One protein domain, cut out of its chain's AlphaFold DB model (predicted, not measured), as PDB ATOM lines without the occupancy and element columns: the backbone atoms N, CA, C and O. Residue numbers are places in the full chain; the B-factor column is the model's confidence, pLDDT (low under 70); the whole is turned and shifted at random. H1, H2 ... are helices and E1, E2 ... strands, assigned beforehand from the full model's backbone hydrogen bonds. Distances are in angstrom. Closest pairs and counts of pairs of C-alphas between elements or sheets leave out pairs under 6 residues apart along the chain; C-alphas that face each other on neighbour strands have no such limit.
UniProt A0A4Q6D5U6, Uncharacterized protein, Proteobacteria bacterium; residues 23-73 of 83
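AT A GLANCE: This is residues 23 to 73 of the 83 residues of an uncharacterized protein of Proteobacteria bacterium (UniProt A0A4Q6D5U6). Three short helices make a rounded body, H2 and H3 each crosswise to H1, and a small antiparallel hairpin, E1 then E2, packs with E2 on H1 and E1 on H3. The 51 printed residues include three named helices, then two strands, class mixed. The whole is compact, radius of gyration of the C-alphas 9.3 A, spans 24 by 18 by 17 A.

HOW THE PARTS SIT: Start at H1, residues 23 to 34; it touches H2, residues 38 to 44, about perpendicular at 74 degrees, closest C-alphas Val 27 and Ala 41, 5.1 A. With residues 23 to 26 alone it touches H3, residues 52 to 58, closest C-alphas Lys 23 and Ile 53, 5.6 A. In the hairpin of E1, residues 64 to 67, and E2, residues 70 to 72, find N 64 and O 72 within hydrogen-bond range, 2.9 A. Every O i to N i+4 pair in H1, H2 and H3 is within range.

IN THESE COORDINATES: From C-alpha 23 at (364.542, -198.965, 148.384) H1 runs 15.5 A; H2 spans 9.7 A, H3 9.8 A, E1 9.1 A and E2 6.6 A, ending at C-alpha 72 (359.338, -199.766, 136.319).

THE WHOLE: The printed part has no cut and no long link; residues 49 and 61 are under pLDDT 70.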
ATOM      1  N   LYS A  23     363.461-198.327 149.133       82.38
ATOM      2  CA  LYS A  23     364.542-198.965 148.384       82.38
ATOM      3  C   LYS A  23     364.238-200.431 148.058       82.38
ATOM      4  O   LYS A  23     364.425-200.834 146.917       82.38
ATOM      5  N   GLU A  24     363.796-201.215 149.036       85.38
ATOM      6  CA  GLU A  24     363.481-202.641 148.885       85.38
ATOM      7  C   GLU A  24     362.309-202.836 147.914       85.38
ATOM      8  O   GLU A  24     362.357-203.718 147.059       85.38
ATOM      9  N   ASP A  25     361.288-201.975 147.995       83.62
ATOM     10  CA  ASP A  25     360.117-202.028 147.111       83.62
ATOM     11  C   ASP A  25     360.493-201.720 145.653       83.62
ATOM     12  O   ASP A  25     360.113-202.457 144.739       83.62
ATOM     13  N   LEU A  26     361.337-200.699 145.437       85.31
ATOM     14  CA  LEU A  26     361.910-200.417 144.121       85.31
ATOM     15  C   LEU A  26     362.729-201.606 143.614       85.31
ATOM     16  O   LEU A  26     362.522-202.051 142.489       85.31
ATOM     17  N   VAL A  27     363.652-202.130 144.426       88.12
ATOM     18  CA  VAL A  27     364.513-203.262 144.050       88.12
ATOM     19  C   VAL A  27     363.663-204.453 143.638       88.12
ATOM     20  O   VAL A  27     363.888-205.032 142.580       88.12
ATOM     21  N   LYS A  28     362.636-204.781 144.422       87.25
ATOM     22  CA  LYS A  28     361.717-205.871 144.118       87.25
ATOM     23  C   LYS A  28     360.945-205.625 142.823       87.25
ATOM     24  O   LYS A  28     360.825-206.547 142.023       87.25
ATOM     25  N   ALA A  29     360.456-204.409 142.585       85.88
ATOM     26  CA  ALA A  29     359.769-204.059 141.342       85.88
ATOM     27  C   ALA A  29     360.694-204.133 140.121       85.88
ATOM     28  O   ALA A  29     360.286-204.618 139.070       85.88
ATOM     29  N   VAL A  30     361.947-203.702 140.267       88.06
ATOM     30  CA  VAL A  30     362.972-203.768 139.222       88.06
ATOM     31  C   VAL A  30     363.348-205.223 138.933       88.06
ATOM     32  O   VAL A  30     363.379-205.627 137.777       88.06
ATOM     33  N   VAL A  31     363.549-206.060 139.949       89.25
ATOM     34  CA  VAL A  31     363.794-207.501 139.757       89.25
ATOM     35  C   VAL A  31     362.600-208.180 139.074       89.25
ATOM     36  O   VAL A  31     362.781-208.982 138.159       89.25
ATOM     37  N   ASP A  32     361.373-207.844 139.473       88.00
ATOM     38  CA  ASP A  32     360.156-208.476 138.958       88.00
ATOM     39  C   ASP A  32     359.850-208.084 137.500       88.00
ATOM     40  O   ASP A  32     359.615-208.963 136.662       88.00
ATOM     41  N   GLN A  33     359.922-206.780 137.191       87.94
ATOM     42  CA  GLN A  33     359.579-206.207 135.884       87.94
ATOM     43  C   GLN A  33     360.758-206.211 134.903       87.94
ATOM     44  O   GLN A  33     360.576-206.526 133.730       87.94
ATOM     45  N   CYS A  34     361.968-205.892 135.370       85.19
ATOM     46  CA  CYS A  34     363.168-205.825 134.530       85.19
ATOM     47  C   CYS A  34     363.915-207.157 134.440       85.19
ATOM     48  O   CYS A  34     364.854-207.260 133.656       85.19
ATOM     49  N   LYS A  35     363.550-208.161 135.254       86.06
ATOM     50  CA  LYS A  35     364.228-209.470 135.322       86.06
ATOM     51  C   LYS A  35     365.742-209.365 135.566       86.06
ATOM     52  O   LYS A  35     366.503-210.232 135.143       86.06
ATOM     53  N   VAL A  36     366.187-208.309 136.247       86.12
ATOM     54  CA  VAL A  36     367.596-208.121 136.620       86.12
ATOM     55  C   VAL A  36     367.892-208.750 137.980       86.12
ATOM     56  O   VAL A  36     366.993-208.951 138.795       86.12
ATOM     57  N   ALA A  37     369.166-209.044 138.240       86.81
ATOM     58  CA  ALA A  37     369.609-209.534 139.541       86.81
ATOM     59  C   ALA A  37     369.372-208.485 140.652       86.81
ATOM     60  O   ALA A  37     369.507-207.284 140.389       86.81
ATOM     61  N   PRO A  38     369.073-208.912 141.893       83.75
ATOM     62  CA  PRO A  38     368.819-208.006 143.014       83.75
ATOM     63  C   PRO A  38     370.004-207.079 143.310       83.75
ATOM     64  O   PRO A  38     369.787-205.895 143.545       83.75
ATOM     65  N   ASP A  39     371.244-207.559 143.193       86.31
ATOM     66  CA  ASP A  39     372.451-206.734 143.344       86.31
ATOM     67  C   ASP A  39     372.502-205.587 142.325       86.31
ATOM     68  O   ASP A  39     372.824-204.441 142.656       86.31
ATOM     69  N   LYS A  40     372.116-205.868 141.072       85.12
ATOM     70  CA  LYS A  40     372.052-204.854 140.013       85.12
ATOM     71  C   LYS A  40     370.918-203.865 140.286       85.12
ATOM     72  O   LYS A  40     371.129-202.659 140.206       85.12
ATOM     73  N   ALA A  41     369.749-204.356 140.692       84.88
ATOM     74  CA  ALA A  41     368.612-203.519 141.071       84.88
ATOM     75  C   ALA A  41     368.927-202.597 142.265       84.88
ATOM     76  O   ALA A  41     368.519-201.437 142.273       84.88
ATOM     77  N   GLN A  42     369.703-203.065 143.248       85.56
ATOM     78  CA  GLN A  42     370.157-202.245 144.376       85.56
ATOM     79  C   GLN A  42     371.104-201.123 143.946       85.56
ATOM     80  O   GLN A  42     371.056-200.042 144.533       85.56
ATOM     81  N   SER A  43     371.933-201.356 142.927       85.69
ATOM     82  CA  SER A  43     372.800-200.326 142.343       85.69
ATOM     83  C   SER A  43     372.001-199.271 141.561       85.69
ATOM     84  O   SER A  43     372.342-198.091 141.575       85.69
ATOM     85  N   MET A  44     370.886-199.678 140.949       80.31
ATOM     86  CA  MET A  44     369.956-198.796 140.225       80.31
ATOM     87  C   MET A  44     369.029-197.996 141.158       80.31
ATOM     88  O   MET A  44     368.432-196.992 140.761       80.31
ATOM     89  N   ALA A  45     368.920-198.414 142.419       84.44
ATOM     90  CA  ALA A  45     368.161-197.729 143.452       84.44
ATOM     91  C   ALA A  45     368.946-196.525 143.998       84.44
ATOM     92  O   ALA A  45     369.621-196.602 145.026       84.44
ATOM     93  N   THR A  46     368.855-195.390 143.305       87.06
ATOM     94  CA  THR A  46     369.535-194.157 143.702       87.06
ATOM     95  C   THR A  46     368.742-193.437 144.800       87.06
ATOM     96  O   THR A  46     367.560-193.128 144.598       87.06
ATOM     97  N   PRO A  47     369.357-193.138 145.958       80.81
ATOM     98  CA  PRO A  47     368.742-192.313 146.996       80.81
ATOM     99  C   PRO A  47     368.786-190.816 146.639       80.81
ATOM    100  O   PRO A  47     369.594-190.379 145.825       80.81
ATOM    101  N   GLY A  48     367.929-190.012 147.279       79.50
ATOM    102  CA  GLY A  48     367.881-188.548 147.118       79.50
ATOM    103  C   GLY A  48     366.532-188.033 146.605       79.50
ATOM    104  O   GLY A  48     365.700-188.812 146.153       79.50
ATOM    105  N   ARG A  49     366.295-186.710 146.667       69.69
ATOM    106  CA  ARG A  49     365.003-186.092 146.273       69.69
ATOM    107  C   ARG A  49     364.606-186.353 144.816       69.69
ATOM    108  O   ARG A  49     363.421-186.398 144.518       69.69
ATOM    109  N   THR A  50     365.585-186.510 143.933       77.50
ATOM    110  CA  THR A  50     365.415-186.875 142.515       77.50
ATOM    111  C   THR A  50     365.792-188.332 142.231       77.50
ATOM    112  O   THR A  50     365.770-188.767 141.083       77.50
ATOM    113  N   GLY A  51     366.139-189.095 143.270       83.44
ATOM    114  CA  GLY A  51     366.521-190.494 143.151       83.44
ATOM    115  C   GLY A  51     365.363-191.370 142.677       83.44
ATOM    116  O   GLY A  51     364.193-191.081 142.938       83.44
ATOM    117  N   THR A  52     365.692-192.466 141.999       84.62
ATOM    118  CA  THR A  52     364.724-193.445 141.478       84.62
ATOM    119  C   THR A  52     363.853-194.039 142.578       84.62
ATOM    120  O   THR A  52     362.669-194.263 142.350       84.62
ATOM    121  N   ILE A  53     364.395-194.196 143.792       86.00
ATOM    122  CA  ILE A  53     363.650-194.652 144.976       86.00
ATOM    123  C   ILE A  53     362.472-193.719 145.255       86.00
ATOM    124  O   ILE A  53     361.328-194.155 145.316       86.00
ATOM    125  N   VAL A  54     362.737-192.415 145.367       84.00
ATOM    126  CA  VAL A  54     361.701-191.421 145.671       84.00
ATOM    127  C   VAL A  54     360.733-191.275 144.505       84.00
ATOM    128  O   VAL A  54     359.528-191.212 144.729       84.00
ATOM    129  N   GLN A  55     361.226-191.271 143.263       83.81
ATOM    130  CA  GLN A  55     360.357-191.177 142.090       83.81
ATOM    131  C   GLN A  55     359.387-192.358 141.983       83.81
ATOM    132  O   GLN A  55     358.221-192.160 141.643       83.81
ATOM    133  N   PHE A  56     359.852-193.562 142.314       84.06
ATOM    134  CA  PHE A  56     359.047-194.776 142.331       84.06
ATOM    135  C   PHE A  56     358.054-194.800 143.491       84.06
ATOM    136  O   PHE A  56     356.863-195.003 143.259       84.06
ATOM    137  N   THR A  57     358.498-194.497 144.713       81.62
ATOM    138  CA  THR A  57     357.621-194.444 145.894       81.62
ATOM    139  C   THR A  57     356.539-193.377 145.764       81.62
ATOM    140  O   THR A  57     355.377-193.628 146.072       81.62
ATOM    141  N   LEU A  58     356.899-192.186 145.284       81.75
ATOM    142  CA  LEU A  58     355.947-191.098 145.055       81.75
ATOM    143  C   LEU A  58     355.165-191.266 143.746       81.75
ATOM    144  O   LEU A  58     354.183-190.555 143.528       81.75
ATOM    145  N   CYS A  59     355.588-192.192 142.881       78.94
ATOM    146  CA  CYS A  59     355.037-192.428 141.551       78.94
ATOM    147  C   CYS A  59     354.795-191.112 140.787       78.94
ATOM    148  O   CYS A  59     353.697-190.849 140.289       78.94
ATOM    149  N   VAL A  60     355.820-190.246 140.769       75.44
ATOM    150  CA  VAL A  60     355.762-188.901 140.156       75.44
ATOM    151  C   VAL A  60     355.668-188.958 138.635       75.44
ATOM    152  O   VAL A  60     355.089-188.068 138.019       75.44
ATOM    153  N   ALA A  61     356.204-190.019 138.037       68.25
ATOM    154  CA  ALA A  61     356.108-190.320 136.621       68.25
ATOM    155  C   ALA A  61     355.965-191.835 136.476       68.25
ATOM    156  O   ALA A  61     356.693-192.579 137.121       68.25
ATOM    157  N   SER A  62     355.022-192.300 135.657       75.25
ATOM    158  CA  SER A  62     354.896-193.720 135.332       75.25
ATOM    159  C   SER A  62     354.992-193.893 133.818       75.25
ATOM    160  O   SER A  62     354.227-193.241 133.102       75.25
ATOM    161  N   PRO A  63     355.901-194.744 133.316       77.38
ATOM    162  CA  PRO A  63     356.834-195.587 134.071       77.38
ATOM    163  C   PRO A  63     358.101-194.822 134.525       77.38
ATOM    164  O   PRO A  63     358.576-193.933 133.818       77.38
ATOM    165  N   VAL A  64     358.656-195.169 135.695       84.81
ATOM    166  CA  VAL A  64     359.910-194.588 136.217       84.81
ATOM    167  C   VAL A  64     361.089-195.267 135.535       84.81
ATOM    168  O   VAL A  64     361.242-196.484 135.632       84.81
ATOM    169  N   ASP A  65     361.934-194.490 134.866       85.56
ATOM    170  CA  ASP A  65     363.182-194.995 134.302       85.56
ATOM    171  C   ASP A  65     364.206-195.209 135.424       85.56
ATOM    172  O   ASP A  65     364.549-194.274 136.149       85.56
ATOM    173  N   VAL A  66     364.649-196.454 135.602       81.56
ATOM    174  CA  VAL A  66     365.642-196.835 136.622       81.56
ATOM    175  C   VAL A  66     367.049-196.970 136.044       81.56
ATOM    176  O   VAL A  66     367.971-197.377 136.749       81.56
ATOM    177  N   GLY A  67     367.229-196.613 134.771       79.25
ATOM    178  CA  GLY A  67     368.446-196.863 134.014       79.25
ATOM    179  C   GLY A  67     368.472-198.250 133.369       79.25
ATOM    180  O   GLY A  67     367.548-199.050 133.502       79.25
ATOM    181  N   ASP A  68     369.549-198.530 132.629       73.50
ATOM    182  CA  ASP A  68     369.771-199.804 131.915       73.50
ATOM    183  C   ASP A  68     368.686-200.138 130.867       73.50
ATOM    184  O   ASP A  68     368.511-201.285 130.469       73.50
ATOM    185  N   GLY A  69     367.932-199.127 130.422       81.00
ATOM    186  CA  GLY A  69     366.796-199.305 129.516       81.00
ATOM    187  C   GLY A  69     365.565-199.925 130.178       81.00
ATOM    188  O   GLY A  69     364.596-200.217 129.474       81.00
ATOM    189  N   CYS A  70     365.566-200.106 131.506       82.56
ATOM    190  CA  CYS A  70     364.395-200.587 132.215       82.56
ATOM    191  C   CYS A  70     363.557-199.454 132.806       82.56
ATOM    192  O   CYS A  70     364.054-198.537 133.464       82.56
ATOM    193  N   LYS A  71     362.242-199.579 132.625       87.06
ATOM    194  CA  LYS A  71     361.247-198.683 133.198       87.06
ATOM    195  C   LYS A  71     360.311-199.488 134.084       87.06
ATOM    196  O   LYS A  71     359.661-200.414 133.607       87.06
ATOM    197  N   VAL A  72     360.236-199.128 135.356       85.62
ATOM    198  CA  VAL A  72     359.338-199.766 136.319       85.62
ATOM    199  C   VAL A  72     358.043-198.986 136.424       85.62
ATOM    200  O   VAL A  72     358.015-197.781 136.676       85.62
ATOM    201  N   VAL A  73     356.937-199.700 136.252       84.75
ATOM    202  CA  VAL A  73     355.603-199.175 136.504       84.75
ATOM    203  C   VAL A  73     355.414-199.102 138.012       84.75
ATOM    204  O   VAL A  73     355.446-200.123 138.704       84.75
TER     205      VAL A  73